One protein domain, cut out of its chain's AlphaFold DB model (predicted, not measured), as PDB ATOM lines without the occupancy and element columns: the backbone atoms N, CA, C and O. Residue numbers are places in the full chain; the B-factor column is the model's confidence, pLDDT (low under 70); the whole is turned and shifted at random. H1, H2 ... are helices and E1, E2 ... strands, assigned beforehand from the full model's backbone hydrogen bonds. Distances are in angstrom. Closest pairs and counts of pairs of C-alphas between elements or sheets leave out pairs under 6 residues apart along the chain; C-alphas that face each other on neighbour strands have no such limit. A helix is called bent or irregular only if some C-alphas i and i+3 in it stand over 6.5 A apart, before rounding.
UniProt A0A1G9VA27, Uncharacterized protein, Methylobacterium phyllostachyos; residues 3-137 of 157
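Overview. This is residues 3 to 137 of the 157 residues of an uncharacterized protein of Methylobacterium phyllostachyos (UniProt A0A1G9VA27). A five-stranded sheet curls like part of a barrel round H3a, the first arm of a long bent helix; the second arm, H3b, turns away, and residues 123 to 137 stick out free from the body. H1 only grazes the sheet, and the short H2 sits away from it in the connection between E4 and E5. The printed part has 135 residues, with three named helices and five named strands in the order E1 E2 H1 E3 E4 H2 E5 H3. The sheet's order is E1 E2 E3 E4 E5, all antiparallel, and the class is mixed, helices and strands. The whole is only just compact, close to loose, with a radius of gyration of the C-alphas of 16.8 A and spans of 56 by 38 by 25 A.

Arrangement. Start at E1, residues 3 to 11, which bends by 110 degrees at Ser 8 and forms a hairpin with E2, residues 14 to 22; N 5 and O 17 are 2.9 A apart, within hydrogen-bond range. Beside E2 find E3, residues 51 to 56, antiparallel at 150 degrees, with N 20 and O 53 at 2.8 A. E3 forms a hairpin with E4, residues 61 to 67, with N 52 and O 65 at 2.9 A. E5, residues 86 to 91, is the antiparallel neighbour of E4, with N 64 and O 90 at 2.8 A. The sheet is strongly twisted, and E1 and E5 are its edge strands. H1, residues 37 to 44, only grazes it with residues 37 to 39. H2, residues 78 to 81, is not on it and is only just irregular, C-alphas 78 and 81 being 6.53 A apart. H3, residues 104 to 135, was assigned as one helix by its hydrogen bonds but is bent: C-alphas 116 and 119 are 7.1 A apart, and its arms, H3a to residue 116 and H3b from 119, stand at a steep tilt of 46 degrees. H3a is on one face of the sheet, giving two layers, a helix layer and a sheet layer; its closest C-alphas to E5 are Cys 111 and Pro 91, 5.3 A apart, and to E1 Ala 116 and Ile 11, 6.1 A apart. H3b is not on the sheet. Every O i to N i+4 pair is within hydrogen-bond range in H1, H3a and H3b; H2 is too short for one, and its single O i to N i+3 pair is not within range.

Along the chain. Find C-alpha 3 at (-36.457, 46.084, 14.907), where E1 begins, 16.3 A long; E2 follows with 23.2 A, H1 with 10.9 A, E3 with 16.7 A, E4 with 18.1 A, H2 with 6.5 A and E5 with 16.0 A. H3a, 18.4 A, begins at C-alpha 104, (-31.140, 39.592, 7.341), and H3b, 24.4 A, ends at C-alpha 135, (-61.324, 26.201, -22.304).

Size, cuts and confidence. The C-alphas of Gly 74 and Arg 137 are farthest apart, 56.5 A. The printed part has no cut; the links E2 to H1 and E5 to H3 are long. Look for pLDDT under 70 at residues 27 to 35 and 70 to 81.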
ATOM      1  N   GLU A   3     -37.019  45.198  15.929       92.19
ATOM      2  CA  GLU A   3     -36.457  46.084  14.907       92.19
ATOM      3  C   GLU A   3     -37.570  46.483  13.929       92.19
ATOM      4  O   GLU A   3     -38.382  45.637  13.548       92.19
ATOM      5  N   LEU A   4     -37.622  47.757  13.538       93.12
ATOM      6  CA  LEU A   4     -38.594  48.260  12.567       93.12
ATOM      7  C   LEU A   4     -38.010  48.188  11.156       93.12
ATOM      8  O   LEU A   4     -36.861  48.569  10.933       93.12
ATOM      9  N   PHE A   5     -38.815  47.709  10.213       91.12
ATOM     10  CA  PHE A   5     -38.481  47.675   8.795       91.12
ATOM     11  C   PHE A   5     -39.593  48.351   8.012       91.12
ATOM     12  O   PHE A   5     -40.730  47.878   8.036       91.12
ATOM     13  N   ASP A   6     -39.252  49.422   7.307       91.38
ATOM     14  CA  ASP A   6     -40.166  50.066   6.371       91.38
ATOM     15  C   ASP A   6     -40.510  49.120   5.219       91.38
ATOM     16  O   ASP A   6     -39.793  48.156   4.945       91.38
ATOM     17  N   LEU A   7     -41.629  49.373   4.552       85.81
ATOM     18  CA  LEU A   7     -42.128  48.580   3.439       85.81
ATOM     19  C   LEU A   7     -42.473  49.468   2.249       85.81
ATOM     20  O   LEU A   7     -43.004  50.564   2.389       85.81
ATOM     21  N   SER A   8     -42.268  48.930   1.049       81.00
ATOM     22  CA  SER A   8     -42.751  49.542  -0.196       81.00
ATOM     23  C   SER A   8     -44.221  49.223  -0.479       81.00
ATOM     24  O   SER A   8     -44.837  49.881  -1.309       81.00
ATOM     25  N   ILE A   9     -44.778  48.191   0.166       83.62
ATOM     26  CA  ILE A   9     -46.177  47.772   0.019       83.62
ATOM     27  C   ILE A   9     -46.777  47.635   1.418       83.62
ATOM     28  O   ILE A   9     -46.193  46.920   2.236       83.62
ATOM     29  N   PRO A  10     -47.917  48.282   1.709       88.38
ATOM     30  CA  PRO A  10     -48.502  48.233   3.037       88.38
ATOM     31  C   PRO A  10     -49.057  46.842   3.368       88.38
ATOM     32  O   PRO A  10     -49.641  46.165   2.521       88.38
ATOM     33  N   ILE A  11     -48.910  46.445   4.631       90.25
ATOM     34  CA  ILE A  11     -49.525  45.257   5.228       90.25
ATOM     35  C   ILE A  11     -50.417  45.739   6.368       90.25
ATOM     36  O   ILE A  11     -49.980  46.532   7.198       90.25
ATOM     37  N   ASP A  12     -51.672  45.289   6.397       89.00
ATOM     38  CA  ASP A  12     -52.677  45.723   7.379       89.00
ATOM     39  C   ASP A  12     -52.811  47.261   7.458       89.00
ATOM     40  O   ASP A  12     -52.975  47.848   8.524       89.00
ATOM     41  N   GLY A  13     -52.693  47.930   6.304       88.38
ATOM     42  CA  GLY A  13     -52.782  49.389   6.190       88.38
ATOM     43  C   GLY A  13     -51.531  50.157   6.632       88.38
ATOM     44  O   GLY A  13     -51.561  51.382   6.633       88.38
ATOM     45  N   GLN A  14     -50.436  49.475   6.983       91.44
ATOM     46  CA  GLN A  14     -49.208  50.097   7.483       91.44
ATOM     47  C   GLN A  14     -48.003  49.766   6.602       91.44
ATOM     48  O   GLN A  14     -47.836  48.638   6.143       91.44
ATOM     49  N   ALA A  15     -47.137  50.756   6.378       92.62
ATOM     50  CA  ALA A  15     -45.944  50.640   5.537       92.62
ATOM     51  C   ALA A  15     -44.694  50.220   6.332       92.62
ATOM     52  O   ALA A  15     -43.590  50.649   6.018       92.62
ATOM     53  N   PHE A  16     -44.857  49.399   7.369       92.88
ATOM     54  CA  PHE A  16     -43.749  48.863   8.155       92.88
ATOM     55  C   PHE A  16     -44.113  47.518   8.794       92.88
ATOM     56  O   PHE A  16     -45.287  47.171   8.948       92.88
ATOM     57  N   VAL A  17     -43.090  46.769   9.201       95.12
ATOM     58  CA  VAL A  17     -43.200  45.544  10.003       95.12
ATOM     59  C   VAL A  17     -42.206  45.557  11.154       95.12
ATOM     60  O   VAL A  17     -41.144  46.175  11.088       95.12
ATOM     61  N   TRP A  18     -42.542  44.809  12.197       96.00
ATOM     62  CA  TRP A  18     -41.673  44.539  13.329       96.00
ATOM     63  C   TRP A  18     -40.985  43.192  13.158       96.00
ATOM     64  O   TRP A  18     -41.645  42.173  12.964       96.00
ATOM     65  N   ALA A  19     -39.665  43.163  13.291       94.75
ATOM     66  CA  ALA A  19     -38.872  41.944  13.300       94.75
ATOM     67  C   ALA A  19     -38.300  41.705  14.703       94.75
ATOM     68  O   ALA A  19     -37.464  42.457  15.202       94.75
ATOM     69  N   THR A  20     -38.727  40.627  15.356       93.75
ATOM     70  CA  THR A  20     -38.245  40.255  16.689       93.75
ATOM     71  C   THR A  20     -37.278  39.089  16.594       93.75
ATOM     72  O   THR A  20     -37.627  38.004  16.125       93.75
ATOM     73  N   ARG A  21     -36.048  39.282  17.080       91.88
ATOM     74  CA  ARG A  21     -35.041  38.216  17.094       91.88
ATOM     75  C   ARG A  21     -35.434  37.097  18.064       91.88
ATOM     76  O   ARG A  21     -35.668  37.342  19.247       91.88
ATOM     77  N   ARG A  22     -35.429  35.849  17.592       89.19
ATOM     78  CA  ARG A  22     -35.724  34.635  18.372       89.19
ATOM     79  C   ARG A  22     -34.551  33.657  18.320       89.19
ATOM     80  O   ARG A  22     -33.979  33.423  17.258       89.19
ATOM     81  N   ARG A  23     -34.209  33.057  19.468       84.25
ATOM     82  CA  ARG A  23     -33.136  32.044  19.585       84.25
ATOM     83  C   ARG A  23     -33.548  30.658  19.091       84.25
ATOM     84  O   ARG A  23     -32.697  29.922  18.613       84.25
ATOM     85  N   ASN A  24     -34.824  30.309  19.223       83.31
ATOM     86  CA  ASN A  24     -35.390  29.095  18.650       83.31
ATOM     87  C   ASN A  24     -36.715  29.443  17.971       83.31
ATOM     88  O   ASN A  24     -37.776  29.465  18.592       83.31
ATOM     89  N   ILE A  25     -36.620  29.822  16.702       80.88
ATOM     90  CA  ILE A  25     -37.714  30.458  15.962       80.88
ATOM     91  C   ILE A  25     -38.781  29.463  15.480       80.88
ATOM     92  O   ILE A  25     -39.850  29.861  15.034       80.88
ATOM     93  N   LEU A  26     -38.504  28.159  15.576       78.06
ATOM     94  CA  LEU A  26     -39.369  27.102  15.045       78.06
ATOM     95  C   LEU A  26     -39.973  26.198  16.119       78.06
ATOM     96  O   LEU A  26     -40.533  25.162  15.769       78.06
ATOM     97  N   THR A  27     -39.837  26.551  17.397       69.12
ATOM     98  CA  THR A  27     -40.178  25.642  18.498       69.12
ATOM     99  C   THR A  27     -41.664  25.287  18.555       69.12
ATOM    100  O   THR A  27     -41.963  24.196  19.022       69.12
ATOM    101  N   GLN A  28     -42.587  26.148  18.092       59.84
ATOM    102  CA  GLN A  28     -44.031  25.904  18.275       59.84
ATOM    103  C   GLN A  28     -44.949  26.229  17.064       59.84
ATOM    104  O   GLN A  28     -45.782  25.387  16.753       59.84
ATOM    105  N   ASP A  29     -44.775  27.307  16.276       53.75
ATOM    106  CA  ASP A  29     -45.876  27.745  15.365       53.75
ATOM    107  C   ASP A  29     -45.655  27.635  13.842       53.75
ATOM    108  O   ASP A  29     -46.610  27.689  13.052       53.75
ATOM    109  N   LEU A  30     -44.407  27.471  13.387       55.59
ATOM    110  CA  LEU A  30     -44.053  27.610  11.962       55.59
ATOM    111  C   LEU A  30     -43.353  26.401  11.331       55.59
ATOM    112  O   LEU A  30     -42.983  26.445  10.157       55.59
ATOM    113  N   ALA A  31     -43.242  25.280  12.051       53.81
ATOM    114  CA  ALA A  31     -42.766  24.019  11.473       53.81
ATOM    115  C   ALA A  31     -43.591  23.576  10.242       53.81
ATOM    116  O   ALA A  31     -43.039  22.943   9.346       53.81
ATOM    117  N   ARG A  32     -44.862  23.996  10.159       57.59
ATOM    118  CA  ARG A  32     -45.778  23.783   9.023       57.59
ATOM    119  C   ARG A  32     -45.395  24.504   7.722       57.59
ATOM    120  O   ARG A  32     -45.725  24.011   6.652       57.59
ATOM    121  N   PHE A  33     -44.661  25.616   7.788       62.16
ATOM    122  CA  PHE A  33     -44.141  26.310   6.593       62.16
ATOM    123  C   PHE A  33     -42.860  25.647   6.054       62.16
ATOM    124  O   PHE A  33     -42.366  25.974   4.975       62.16
ATOM    125  N   GLY A  34     -42.298  24.705   6.815       56.75
ATOM    126  CA  GLY A  34     -40.978  24.138   6.599       56.75
ATOM    127  C   GLY A  34     -40.975  22.902   5.710       56.75
ATOM    128  O   GLY A  34     -40.868  21.785   6.206       56.75
ATOM    129  N   ARG A  35     -40.950  23.109   4.392       68.69
ATOM    130  CA  ARG A  35     -40.239  22.209   3.464       68.69
ATOM    131  C   ARG A  35     -39.233  23.005   2.639       68.69
ATOM    132  O   ARG A  35     -39.257  22.995   1.413       68.69
ATOM    133  N   HIS A  36     -38.354  23.735   3.324       79.62
ATOM    134  CA  HIS A  36     -37.172  24.303   2.685       79.62
ATOM    135  C   HIS A  36     -36.005  23.340   2.890       79.62
ATOM    136  O   HIS A  36     -35.668  23.026   4.029       79.62
ATOM    137  N   TRP A  37     -35.376  22.896   1.803       79.44
ATOM    138  CA  TRP A  37     -34.311  21.887   1.825       79.44
ATOM    139  C   TRP A  37     -33.210  22.217   2.852       79.44
ATOM    140  O   TRP A  37     -32.899  21.386   3.698       79.44
ATOM    141  N   ALA A  38     -32.719  23.462   2.877       79.50
ATOM    142  CA  ALA A  38     -31.685  23.894   3.826       79.50
ATOM    143  C   ALA A  38     -32.117  23.749   5.299       79.50
ATOM    144  O   ALA A  38     -31.328  23.360   6.154       79.50
ATOM    145  N   LEU A  39     -33.396  23.998   5.595       80.62
ATOM    146  CA  LEU A  39     -33.949  23.868   6.940       80.62
ATOM    147  C   LEU A  39     -34.038  22.397   7.373       80.62
ATOM    148  O   LEU A  39     -33.800  22.080   8.537       80.62
ATOM    149  N   THR A  40     -34.380  21.511   6.431       79.56
ATOM    150  CA  THR A  40     -34.410  20.060   6.644       79.56
ATOM    151  C   THR A  40     -33.026  19.541   7.025       79.56
ATOM    152  O   THR A  40     -32.907  18.831   8.019       79.56
ATOM    153  N   HIS A  41     -31.982  19.959   6.302       75.94
ATOM    154  CA  HIS A  41     -30.601  19.582   6.614       75.94
ATOM    155  C   HIS A  41     -30.151  20.121   7.979       75.94
ATOM    156  O   HIS A  41     -29.735  19.346   8.834       75.94
ATOM    157  N   MET A  42     -30.360  21.415   8.252       77.06
ATOM    158  CA  MET A  42     -29.988  22.018   9.541       77.06
ATOM    159  C   MET A  42     -30.635  21.317  10.748       77.06
ATOM    160  O   MET A  42     -30.011  21.193  11.801       77.06
ATOM    161  N   ARG A  43     -31.893  20.869  10.622       76.06
ATOM    162  CA  ARG A  43     -32.594  20.137  11.691       76.06
ATOM    163  C   ARG A  43     -32.041  18.730  11.896       76.06
ATOM    164  O   ARG A  43     -31.925  18.312  13.044       76.06
ATOM    165  N   ALA A  44     -31.699  18.026  10.816       74.12
ATOM    166  CA  ALA A  44     -31.087  16.701  10.896       74.12
ATOM    167  C   ALA A  44     -29.751  16.734  11.663       74.12
ATOM    168  O   ALA A  44     -29.444  15.799  12.396       74.12
ATOM    169  N   ASP A  45     -29.013  17.844  11.583       70.25
ATOM    170  CA  ASP A  45     -27.770  18.064  12.334       70.25
ATOM    171  C   ASP A  45     -27.980  18.590  13.773       70.25
ATOM    172  O   ASP A  45     -27.037  19.037  14.428       70.25
ATOM    173  N   GLY A  46     -29.216  18.577  14.290       70.25
ATOM    174  CA  GLY A  46     -29.523  18.989  15.665       70.25
ATOM    175  C   GLY A  46     -29.388  20.495  15.915       70.25
ATOM    176  O   GLY A  46     -29.268  20.935  17.064       70.25
ATOM    177  N   HIS A  47     -29.390  21.317  14.861       75.00
ATOM    178  CA  HIS A  47     -29.263  22.759  15.015       75.00
ATOM    179  C   HIS A  47     -30.514  23.377  15.655       75.00
ATOM    180  O   HIS A  47     -31.644  22.979  15.373       75.00
ATOM    181  N   ARG A  48     -30.311  24.409  16.485       79.62
ATOM    182  CA  ARG A  48     -31.380  25.259  17.028       79.62
ATOM    183  C   ARG A  48     -31.520  26.501  16.140       79.62
ATOM    184  O   ARG A  48     -30.714  27.423  16.282       79.62
ATOM    185  N   PRO A  49     -32.477  26.519  15.196       81.94
ATOM    186  CA  PRO A  49     -32.605  27.603  14.238       81.94
ATOM    187  C   PRO A  49     -33.007  28.893  14.946       81.94
ATOM    188  O   PRO A  49     -33.999  28.944  15.672       81.94
ATOM    189  N   HIS A  50     -32.254  29.950  14.686       87.38
ATOM    190  CA  HIS A  50     -32.536  31.288  15.183       87.38
ATOM    191  C   HIS A  50     -32.814  32.226  14.009       87.38
ATOM    192  O   HIS A  50     -32.457  31.932  12.868       87.38
ATOM    193  N   GLY A  51     -33.457  33.355  14.278       91.44
ATOM    194  CA  GLY A  51     -33.756  34.327  13.235       91.44
ATOM    195  C   GLY A  51     -34.728  35.401  13.690       91.44
ATOM    196  O   GLY A  51     -34.720  35.743  14.873       91.44
ATOM    197  N   PHE A  52     -35.557  35.912  12.779       93.06
ATOM    198  CA  PHE A  52     -36.552  36.943  13.082       93.06
ATOM    199  C   PHE A  52     -37.983  36.480  12.822       93.06
ATOM    200  O   PHE A  52     -38.300  35.977  11.744       93.06
ATOM    201  N   GLU A  53     -38.832  36.683  13.823       93.19
ATOM    202  CA  GLU A  53     -40.285  36.630  13.698       93.19
ATOM    203  C   GLU A  53     -40.777  37.992  13.226       93.19
ATOM    204  O   GLU A  53     -40.474  39.000  13.864       93.19
ATOM    205  N   ILE A  54     -41.482  38.018  12.098       94.00
ATOM    206  CA  ILE A  54     -41.912  39.252  11.446       94.00
ATOM    207  C   ILE A  54     -43.415  39.393  11.639       94.00
ATOM    208  O   ILE A  54     -44.181  38.504  11.250       94.00
ATOM    209  N   ARG A  55     -43.831  40.515  12.218       94.62
ATOM    210  CA  ARG A  55     -45.233  40.846  12.462       94.62
ATOM    211  C   ARG A  55     -45.593  42.207  11.890       94.62
ATOM    212  O   ARG A  55     -44.752  43.101  11.832       94.62
ATOM    213  N   SER A  56     -46.836  42.351  11.449       94.75
ATOM    214  CA  SER A  56     -47.385  43.643  11.047       94.75
ATOM    215  C   SER A  56     -47.639  44.530  12.269       94.75
ATOM    216  O   SER A  56     -47.517  44.099  13.418       94.75
ATOM    217  N   ALA A  57     -48.026  45.780  12.024       91.31
ATOM    218  CA  ALA A  57     -48.465  46.692  13.074       91.31
ATOM    219  C   ALA A  57     -49.722  46.207  13.821       91.31
ATOM    220  O   ALA A  57     -49.897  46.532  14.990       91.31
ATOM    221  N   ALA A  58     -50.571  45.411  13.161       93.38
ATOM    222  CA  ALA A  58     -51.760  44.793  13.748       93.38
ATOM    223  C   ALA A  58     -51.454  43.456  14.454       93.38
ATOM    224  O   ALA A  58     -52.367  42.690  14.745       93.38
ATOM    225  N   ASP A  59     -50.174  43.160  14.697       91.81
ATOM    226  CA  ASP A  59     -49.693  41.918  15.310       91.81
ATOM    227  C   ASP A  59     -49.964  40.646  14.471       91.81
ATOM    228  O   ASP A  59     -49.812  39.515  14.939       91.81
ATOM    229  N   THR A  60     -50.289  40.804  13.183       92.19
ATOM    230  CA  THR A  60     -50.445  39.684  12.250       92.19
ATOM    231  C   THR A  60     -49.085  39.075  11.930       92.19
ATOM    232  O   THR A  60     -48.151  39.776  11.537       92.19
ATOM    233  N   LEU A  61     -48.968  37.748  12.018       92.25
ATOM    234  CA  LEU A  61     -47.763  37.037  11.594       92.25
ATOM    235  C   LEU A  61     -47.567  37.156  10.074       92.25
ATOM    236  O   LEU A  61     -48.302  36.556   9.292       92.25
ATOM    237  N   VAL A  62     -46.527  37.882   9.669       92.88
ATOM    238  CA  VAL A  62     -46.124  38.055   8.262       92.88
ATOM    239  C   VAL A  62     -45.263  36.880   7.802       92.88
ATOM    240  O   VAL A  62     -45.367  36.413   6.667       92.88
ATOM    241  N   GLY A  63     -44.419  36.361   8.691       92.50
ATOM    242  CA  GLY A  63     -43.603  35.184   8.428       92.50
ATOM    243  C   GLY A  63     -42.362  35.124   9.301       92.50
ATOM    244  O   GLY A  63     -42.226  35.845  10.289       92.50
ATOM    245  N   LEU A  64     -41.445  34.242   8.920       92.69
ATOM    246  CA  LEU A  64     -40.159  34.080   9.574       92.69
ATOM    247  C   LEU A  64     -39.020  34.206   8.586       92.69
ATOM    248  O   LEU A  64     -39.112  33.767   7.437       92.69
ATOM    249  N   VAL A  65     -37.885  34.665   9.096       92.56
ATOM    250  CA  VAL A  65     -36.601  34.447   8.439       92.56
ATOM    251  C   VAL A  65     -35.668  33.696   9.368       92.56
ATOM    252  O   VAL A  65     -35.536  34.041  10.541       92.56
ATOM    253  N   VAL A  66     -35.033  32.651   8.852       91.00
ATOM    254  CA  VAL A  66     -34.172  31.754   9.628       91.00
ATOM    255  C   VAL A  66     -32.743  31.912   9.153       91.00
ATOM    256  O   VAL A  66     -32.476  31.820   7.959       91.00
ATOM    257  N   HIS A  67     -31.821  32.143  10.080       89.88
ATOM    258  CA  HIS A  67     -30.406  32.261   9.766       89.88
ATOM    259  C   HIS A  67     -29.820  30.898   9.402       89.88
ATOM    260  O   HIS A  67     -29.924  29.950  10.186       89.88
ATOM    261  N   CYS A  68     -29.183  30.800   8.237       84.62
ATOM    262  CA  CYS A  68     -28.368  29.644   7.899       84.62
ATOM    263  C   CYS A  68     -27.064  29.725   8.691       84.62
ATOM    264  O   CYS A  68     -26.333  30.716   8.629       84.62
ATOM    265  N   ARG A  69     -26.724  28.659   9.415       73.44
ATOM    266  CA  ARG A  69     -25.355  28.495   9.908       73.44
ATOM    267  C   ARG A  69     -24.515  27.885   8.789       73.44
ATOM    268  O   ARG A  69     -25.039  27.144   7.967       73.44
ATOM    269  N   ARG A  70     -23.210  28.173   8.781       63.41
ATOM    270  CA  ARG A  70     -22.256  27.452   7.931       63.41
ATOM    271  C   ARG A  70     -22.395  25.960   8.229       63.41
ATOM    272  O   ARG A  70     -22.192  25.561   9.381       63.41
ATOM    273  N   ASP A  71     -22.765  25.199   7.210       55.44
ATOM    274  CA  ASP A  71     -22.763  23.749   7.268       55.44
ATOM    275  C   ASP A  71     -21.318  23.323   7.569       55.44
ATOM    276  O   ASP A  71     -20.374  23.746   6.899       55.44
ATOM    277  N   ARG A  72     -21.103  22.626   8.686       48.97
ATOM    278  CA  ARG A  72     -19.770  22.155   9.104       48.97
ATOM    279  C   ARG A  72     -19.595  20.679   8.753       48.97
ATOM    280  O   ARG A  72     -18.913  19.957   9.474       48.97
ATOM    281  N   ARG A  73     -20.190  20.212   7.656       48.47
ATOM    282  CA  ARG A  73     -19.795  18.935   7.057       48.47
ATOM    283  C   ARG A  73     -18.768  19.209   5.965       48.47
ATOM    284  O   ARG A  73     -18.912  20.160   5.208       48.47
ATOM    285  N   GLY A  74     -17.681  18.439   6.011       45.00
ATOM    286  CA  GLY A  74     -16.434  18.665   5.284       45.00
ATOM    287  C   GLY A  74     -16.585  18.933   3.786       45.00
ATOM    288  O   GLY A  74     -17.607  18.637   3.171       45.00
ATOM    289  N   SER A  75     -15.519  19.498   3.220       41.66
ATOM    290  CA  SER A  75     -15.369  19.797   1.794       41.66
ATOM    291  C   SER A  75     -15.875  18.645   0.917       41.66
ATOM    292  O   SER A  75     -15.349  17.536   1.014       41.66
ATOM    293  N   GLY A  76     -16.868  18.918   0.063       45.09
ATOM    294  CA  GLY A  76     -17.318  17.994  -0.988       45.09
ATOM    295  C   GLY A  76     -18.744  17.438  -0.872       45.09
ATOM    296  O   GLY A  76     -19.150  16.669  -1.738       45.09
ATOM    297  N   GLY A  77     -19.530  17.810   0.144       42.16
ATOM    298  CA  GLY A  77     -20.961  17.476   0.198       42.16
ATOM    299  C   GLY A  77     -21.863  18.561  -0.418       42.16
ATOM    300  O   GLY A  77     -21.451  19.716  -0.506       42.16
ATOM    301  N   PRO A  78     -23.141  18.265  -0.736       43.06
ATOM    302  CA  PRO A  78     -24.141  19.272  -1.137       43.06
ATOM    303  C   PRO A  78     -24.409  20.372  -0.077       43.06
ATOM    304  O   PRO A  78     -25.231  21.258  -0.305       43.06
ATOM    305  N   GLY A  79     -23.705  20.339   1.063       49.91
ATOM    306  CA  GLY A  79     -23.692  21.355   2.120       49.91
ATOM    307  C   GLY A  79     -22.924  22.645   1.788       49.91
ATOM    308  O   GLY A  79     -23.006  23.605   2.549       49.91
ATOM    309  N   ASP A  80     -22.247  22.738   0.636       55.59
ATOM    310  CA  ASP A  80     -21.512  23.956   0.223       55.59
ATOM    311  C   ASP A  80     -22.412  25.089  -0.324       55.59
ATOM    312  O   ASP A  80     -21.947  26.140  -0.768       55.59
ATOM    313  N   VAL A  81     -23.733  24.894  -0.310       63.72
ATOM    314  CA  VAL A  81     -24.689  25.781  -0.994       63.72
ATOM    315  C   VAL A  81     -25.193  26.922  -0.092       63.72
ATOM    316  O   VAL A  81     -25.751  27.900  -0.594       63.72
ATOM    317  N   THR A  82     -24.986  26.848   1.231       70.12
ATOM    318  CA  THR A  82     -25.384  27.918   2.169       70.12
ATOM    319  C   THR A  82     -24.248  28.370   3.077       70.12
ATOM    320  O   THR A  82     -23.468  27.583   3.604       70.12
ATOM    321  N   THR A  83     -24.182  29.675   3.296       76.31
ATOM    322  CA  THR A  83     -23.177  30.360   4.101       76.31
ATOM    323  C   THR A  83     -23.805  30.950   5.359       76.31
ATOM    324  O   THR A  83     -25.017  31.127   5.458       76.31
ATOM    325  N   SER A  84     -22.971  31.383   6.307       78.56
ATOM    326  CA  SER A  84     -23.426  32.134   7.485       78.56
ATOM    327  C   SER A  84     -23.986  33.527   7.168       78.56
ATOM    328  O   SER A  84     -24.296  34.281   8.085       78.56
ATOM    329  N   ARG A  85     -24.049  33.931   5.897       85.81
ATOM    330  CA  ARG A  85     -24.704  35.172   5.462       85.81
ATOM    331  C   ARG A  85     -26.094  34.917   4.892       85.81
ATOM    332  O   ARG A  85     -26.800  35.881   4.601       85.81
ATOM    333  N   ASP A  86     -26.472  33.655   4.729       89.38
ATOM    334  CA  ASP A  86     -27.717  33.265   4.094       89.38
ATOM    335  C   ASP A  86     -28.851  33.130   5.108       89.38
ATOM    336  O   ASP A  86     -28.656  32.804   6.281       89.38
ATOM    337  N   TRP A  87     -30.052  33.424   4.631       91.56
ATOM    338  CA  TRP A  87     -31.286  33.428   5.392       91.56
ATOM    339  C   TRP A  87     -32.383  32.740   4.586       91.56
ATOM    340  O   TRP A  87     -32.585  33.016   3.399       91.56
ATOM    341  N   ILE A  88     -33.108  31.839   5.232       90.50
ATOM    342  CA  ILE A  88     -34.274  31.163   4.671       90.50
ATOM    343  C   ILE A  88     -35.487  32.051   4.924       90.50
ATOM    344  O   ILE A  88     -35.706  32.472   6.055       90.50
ATOM    345  N   VAL A  89     -36.274  32.318   3.885       92.62
ATOM    346  CA  VAL A  89     -37.492  33.135   3.963       92.62
ATOM    347  C   VAL A  89     -38.701  32.210   4.003       92.62
ATOM    348  O   VAL A  89     -38.883  31.410   3.091       92.62
ATOM    349  N   LEU A  90     -39.517  32.319   5.048       91.94
ATOM    350  CA  LEU A  90     -40.706  31.502   5.281       91.94
ATOM    351  C   LEU A  90     -41.911  32.438   5.471       91.94
ATOM    352  O   LEU A  90     -42.243  32.780   6.609       91.94
ATOM    353  N   PRO A  91     -42.545  32.904   4.382       91.81
ATOM    354  CA  PRO A  91     -43.699  33.783   4.497       91.81
ATOM    355  C   PRO A  91     -44.886  33.008   5.083       91.81
ATOM    356  O   PRO A  91     -45.085  31.833   4.774       91.81
ATOM    357  N   ALA A  92     -45.691  33.664   5.920       90.75
ATOM    358  CA  ALA A  92     -46.875  33.049   6.524       90.75
ATOM    359  C   ALA A  92     -47.999  32.794   5.504       90.75
ATOM    360  O   ALA A  92     -48.911  32.008   5.754       90.75
ATOM    361  N   ARG A  93     -47.941  33.464   4.349       88.12
ATOM    362  CA  ARG A  93     -48.855  33.291   3.218       88.12
ATOM    363  C   ARG A  93     -48.068  33.283   1.915       88.12
ATOM    364  O   ARG A  93     -47.063  33.976   1.781       88.12
ATOM    365  N   GLY A  94     -48.559  32.526   0.940       85.31
ATOM    366  CA  GLY A  94     -47.916  32.393  -0.363       85.31
ATOM    367  C   GLY A  94     -46.784  31.355  -0.398       85.31
ATOM    368  O   GLY A  94     -46.536  30.634   0.570       85.31
ATOM    369  N   PRO A  95     -46.125  31.206  -1.558       84.81
ATOM    370  CA  PRO A  95     -45.108  30.184  -1.752       84.81
ATOM    371  C   PRO A  95     -43.800  30.531  -1.034       84.81
ATOM    372  O   PRO A  95     -43.293  31.649  -1.122       84.81
ATOM    373  N   THR A  96     -43.195  29.525  -0.403       88.12
ATOM    374  CA  THR A  96     -41.832  29.630   0.130       88.12
ATOM    375  C   THR A  96     -40.815  29.664  -1.022       88.12
ATOM    376  O   THR A  96     -40.851  28.784  -1.890       88.12
ATOM    377  N   PRO A  97     -39.892  30.645  -1.067       88.44
ATOM    378  CA  PRO A  97     -38.817  30.672  -2.057       88.44
ATOM    379  C   PRO A  97     -37.934  29.425  -1.986       88.44
ATOM    380  O   PRO A  97     -37.597  28.959  -0.905       88.44
ATOM    381  N   LYS A  98     -37.490  28.915  -3.141       85.88
ATOM    382  CA  LYS A  98     -36.569  27.760  -3.203       85.88
ATOM    383  C   LYS A  98     -35.117  28.108  -2.843       85.88
ATOM    384  O   LYS A  98     -34.323  27.222  -2.533       85.88
ATOM    385  N   ARG A  99     -34.753  29.387  -2.987       86.88
ATOM    386  CA  ARG A  99     -33.398  29.903  -2.765       86.88
ATOM    387  C   ARG A  99     -33.353  30.713  -1.478       86.88
ATOM    388  O   ARG A  99     -34.276  31.473  -1.187       86.88
ATOM    389  N   VAL A 100     -32.224  30.605  -0.791       89.25
ATOM    390  CA  VAL A 100     -31.872  31.461   0.340       89.25
ATOM    391  C   VAL A 100     -31.655  32.910  -0.105       89.25
ATOM    392  O   VAL A 100     -31.467  33.203  -1.288       89.25
ATOM    393  N   THR A 101     -31.713  33.825   0.855       91.50
ATOM    394  CA  THR A 101     -31.503  35.263   0.664       91.50
ATOM    395  C   THR A 101     -30.284  35.700   1.465       91.50
ATOM    396  O   THR A 101     -30.150  35.332   2.628       91.50
ATOM    397  N   ARG A 102     -29.389  36.485   0.862       91.12
ATOM    398  CA  ARG A 102     -28.217  37.022   1.563       91.12
ATOM    399  C   ARG A 102     -28.609  38.225   2.411       91.12
ATOM    400  O   ARG A 102     -29.191  39.170   1.894       91.12
ATOM    401  N   GLY A 103     -28.209  38.210   3.679       91.25
ATOM    402  CA  GLY A 103     -28.449  39.293   4.632       91.25
ATOM    403  C   GLY A 103     -29.840  39.253   5.271       91.25
ATOM    404  O   GLY A 103     -30.841  38.963   4.618       91.25
ATOM    405  N   SER A 104     -29.894  39.576   6.566       91.31
ATOM    406  CA  SER A 104     -31.140  39.592   7.341       91.31
ATOM    407  C   SER A 104     -32.119  40.626   6.807       91.31
ATOM    408  O   SER A 104     -33.286  40.310   6.614       91.31
ATOM    409  N   HIS A 105     -31.634  41.835   6.512       92.56
ATOM    410  CA  HIS A 105     -32.473  42.939   6.062       92.56
ATOM    411  C   HIS A 105     -33.229  42.592   4.775       92.56
ATOM    412  O   HIS A 105     -34.455  42.668   4.733       92.56
ATOM    413  N   PHE A 106     -32.523  42.085   3.761       93.44
ATOM    414  CA  PHE A 106     -33.147  41.633   2.516       93.44
ATOM    415  C   PHE A 106     -34.095  40.453   2.723       93.44
ATOM    416  O   PHE A 106     -35.115  40.365   2.045       93.44
ATOM    417  N   ALA A 107     -33.785  39.542   3.648       94.12
ATOM    418  CA  ALA A 107     -34.666  38.423   3.953       94.12
ATOM    419  C   ALA A 107     -35.988  38.897   4.574       94.12
ATOM    420  O   ALA A 107     -37.045  38.420   4.162       94.12
ATOM    421  N   VAL A 108     -35.938  39.842   5.522       94.19
ATOM    422  CA  VAL A 108     -37.127  40.428   6.163       94.19
ATOM    423  C   VAL A 108     -37.990  41.142   5.126       94.19
ATOM    424  O   VAL A 108     -39.167  40.813   4.979       94.19
ATOM    425  N   TRP A 109     -37.382  42.023   4.330       94.31
ATOM    426  CA  TRP A 109     -38.051  42.722   3.231       94.31
ATOM    427  C   TRP A 109     -38.701  41.767   2.234       94.31
ATOM    428  O   TRP A 109     -39.867  41.919   1.876       94.31
ATOM    429  N   ARG A 110     -37.965  40.737   1.805       94.19
ATOM    430  CA  ARG A 110     -38.480  39.732   0.873       94.19
ATOM    431  C   ARG A 110     -39.640  38.946   1.475       94.19
ATOM    432  O   ARG A 110     -40.581  38.630   0.754       94.19
ATOM    433  N   CYS A 111     -39.589  38.633   2.769       93.75
ATOM    434  CA  CYS A 111     -40.681  37.960   3.467       93.75
ATOM    435  C   CYS A 111     -41.955  38.810   3.453       93.75
ATOM    436  O   CYS A 111     -43.017  38.311   3.082       93.75
ATOM    437  N   ALA A 112     -41.834  40.092   3.801       93.94
ATOM    438  CA  ALA A 112     -42.955  41.024   3.808       93.94
ATOM    439  C   ALA A 112     -43.530  41.247   2.402       93.94
ATOM    440  O   ALA A 112     -44.741  41.162   2.213       93.94
ATOM    441  N   LEU A 113     -42.669  41.419   1.394       93.50
ATOM    442  CA  LEU A 113     -43.083  41.557  -0.003       93.50
ATOM    443  C   LEU A 113     -43.891  40.344  -0.487       93.50
ATOM    444  O   LEU A 113     -44.952  40.504  -1.088       93.50
ATOM    445  N   LEU A 114     -43.409  39.127  -0.215       92.62
ATOM    446  CA  LEU A 114     -44.092  37.895  -0.619       92.62
ATOM    447  C   LEU A 114     -45.443  37.734   0.077       92.62
ATOM    448  O   LEU A 114     -46.412  37.332  -0.565       92.62
ATOM    449  N   TYR A 115     -45.510  38.073   1.365       93.19
ATOM    450  CA  TYR A 115     -46.759  38.065   2.117       93.19
ATOM    451  C   TYR A 115     -47.771  39.055   1.526       93.19
ATOM    452  O   TYR A 115     -48.909  38.676   1.255       93.19
ATOM    453  N   ALA A 116     -47.347  40.294   1.258       92.12
ATOM    454  CA  ALA A 116     -48.200  41.335   0.688       92.12
ATOM    455  C   ALA A 116     -48.719  40.970  -0.716       92.12
ATOM    456  O   ALA A 116     -49.860  41.267  -1.059       92.12
ATOM    457  N   GLN A 117     -47.908  40.280  -1.524       91.81
ATOM    458  CA  GLN A 117     -48.291  39.832  -2.868       91.81
ATOM    459  C   GLN A 117     -49.166  38.570  -2.880       91.81
ATOM    460  O   GLN A 117     -49.808  38.289  -3.896       91.81
ATOM    461  N   ALA A 118     -49.195  37.792  -1.792       90.12
ATOM    462  CA  ALA A 118     -49.864  36.492  -1.760       90.12
ATOM    463  C   ALA A 118     -51.345  36.544  -2.199       90.12
ATOM    464  O   ALA A 118     -51.706  35.730  -3.055       90.12
ATOM    465  N   PRO A 119     -52.178  37.508  -1.748       89.62
ATOM    466  CA  PRO A 119     -53.578  37.597  -2.176       89.62
ATOM    467  C   PRO A 119     -53.735  37.843  -3.682       89.62
ATOM    468  O   PRO A 119     -54.582  37.236  -4.336       89.62
ATOM    469  N   MET A 120     -52.886  38.695  -4.270       88.50
ATOM    470  CA  MET A 120     -52.917  38.962  -5.712       88.50
ATOM    471  C   MET A 120     -52.537  37.720  -6.526       88.50
ATOM    472  O   MET A 120     -53.150  37.434  -7.557       88.50
ATOM    473  N   LEU A 121     -51.529  36.971  -6.071       88.25
ATOM    474  CA  LEU A 121     -51.097  35.735  -6.727       88.25
ATOM    475  C   LEU A 121     -52.154  34.632  -6.620       88.25
ATOM    476  O   LEU A 121     -52.340  33.870  -7.570       88.25
ATOM    477  N   GLU A 122     -52.859  34.553  -5.496       88.69
ATOM    478  CA  GLU A 122     -53.971  33.625  -5.294       88.69
ATOM    479  C   GLU A 122     -55.152  33.954  -6.213       88.69
ATOM    480  O   GLU A 122     -55.596  33.090  -6.972       88.69
ATOM    481  N   ALA A 123     -55.573  35.221  -6.265       88.88
ATOM    482  CA  ALA A 123     -56.616  35.676  -7.183       88.88
ATOM    483  C   ALA A 123     -56.257  35.392  -8.651       88.88
ATOM    484  O   ALA A 123     -57.100  34.953  -9.437       88.88
ATOM    485  N   ARG A 124     -54.988  35.592  -9.030       90.44
ATOM    486  CA  ARG A 124     -54.501  35.261 -10.374       90.44
ATOM    487  C   ARG A 124     -54.612  33.765 -10.669       90.44
ATOM    488  O   ARG A 124     -55.094  33.408 -11.741       90.44
ATOM    489  N   ARG A 125     -54.212  32.900  -9.731       89.50
ATOM    490  CA  ARG A 125     -54.319  31.440  -9.886       89.50
ATOM    491  C   ARG A 125     -55.764  30.989 -10.056       89.50
ATOM    492  O   ARG A 125     -56.025  30.174 -10.932       89.50
ATOM    493  N   ILE A 126     -56.688  31.549  -9.278       90.56
ATOM    494  CA  ILE A 126     -58.121  31.244  -9.389       90.56
ATOM    495  C   ILE A 126     -58.642  31.636 -10.781       90.56
ATOM    496  O   ILE A 126     -59.273  30.824 -11.452       90.56
ATOM    497  N   ARG A 127     -58.305  32.837 -11.273       91.38
ATOM    498  CA  ARG A 127     -58.697  33.294 -12.623       91.38
ATOM    499  C   ARG A 127     -58.100  32.445 -13.746       91.38
ATOM    500  O   ARG A 127     -58.725  32.257 -14.784       91.38
ATOM    501  N   GLU A 128     -56.861  31.988 -13.591       90.94
ATOM    502  CA  GLU A 128     -56.216  31.103 -14.566       90.94
ATOM    503  C   GLU A 128     -56.830  29.697 -14.551       90.94
ATOM    504  O   GLU A 128     -57.019  29.113 -15.616       90.94
ATOM    505  N   ALA A 129     -57.189  29.172 -13.376       89.44
ATOM    506  CA  ALA A 129     -57.892  27.898 -13.249       89.44
ATOM    507  C   ALA A 129     -59.283  27.957 -13.897       89.44
ATOM    508  O   ALA A 129     -59.592  27.098 -14.718       89.44
ATOM    509  N   ALA A 130     -60.053  29.017 -13.627       89.12
ATOM    510  CA  ALA A 130     -61.363  29.235 -14.238       89.12
ATOM    511  C   ALA A 130     -61.285  29.298 -15.775       89.12
ATOM    512  O   ALA A 130     -62.045  28.623 -16.459       89.12
ATOM    513  N   ARG A 131     -60.299  30.021 -16.330       86.88
ATOM    514  CA  ARG A 131     -60.077  30.071 -17.789       86.88
ATOM    515  C   ARG A 131     -59.708  28.717 -18.393       86.88
ATOM    516  O   ARG A 131     -60.116  28.415 -19.507       86.88
ATOM    517  N   ARG A 132     -58.924  27.899 -17.686       84.56
ATOM    518  CA  ARG A 132     -58.590  26.538 -18.147       84.56
ATOM    519  C   ARG A 132     -59.798  25.614 -18.119       84.56
ATOM    520  O   ARG A 132     -59.917  24.764 -18.992       84.56
ATOM    521  N   GLU A 133     -60.656  25.758 -17.119       83.50
ATOM    522  CA  GLU A 133     -61.892  24.990 -17.010       83.50
ATOM    523  C   GLU A 133     -62.884  25.376 -18.112       83.50
ATOM    524  O   GLU A 133     -63.443  24.499 -18.764       83.50
ATOM    525  N   GLU A 134     -63.015  26.670 -18.401       78.50
ATOM    526  CA  GLU A 134     -63.805  27.187 -19.520       78.50
ATOM    527  C   GLU A 134     -63.272  26.703 -20.875       78.50
ATOM    528  O   GLU A 134     -64.041  26.196 -21.682       78.50
ATOM    529  N   ALA A 135     -61.953  26.735 -21.092       79.00
ATOM    530  CA  ALA A 135     -61.324  26.201 -22.304       79.00
ATOM    531  C   ALA A 135     -61.436  24.669 -22.447       79.00
ATOM    532  O   ALA A 135     -61.213  24.136 -23.531       79.00
ATOM    533  N   ARG A 136     -61.740  23.950 -21.358       75.56
ATOM    534  CA  ARG A 136     -61.975  22.499 -21.359       75.56
ATOM    535  C   ARG A 136     -63.448  22.154 -21.584       75.56
ATOM    536  O   ARG A 136     -63.758  20.978 -21.776       75.56
ATOM    537  N   ARG A 137     -64.357  23.138 -21.555       71.75
ATOM    538  CA  ARG A 137     -65.744  22.893 -21.951       71.75
ATOM    539  C   ARG A 137     -65.760  22.496 -23.428       71.75
ATOM    540  O   ARG A 137     -65.070  23.133 -24.224       71.75
TER     541      ARG A 137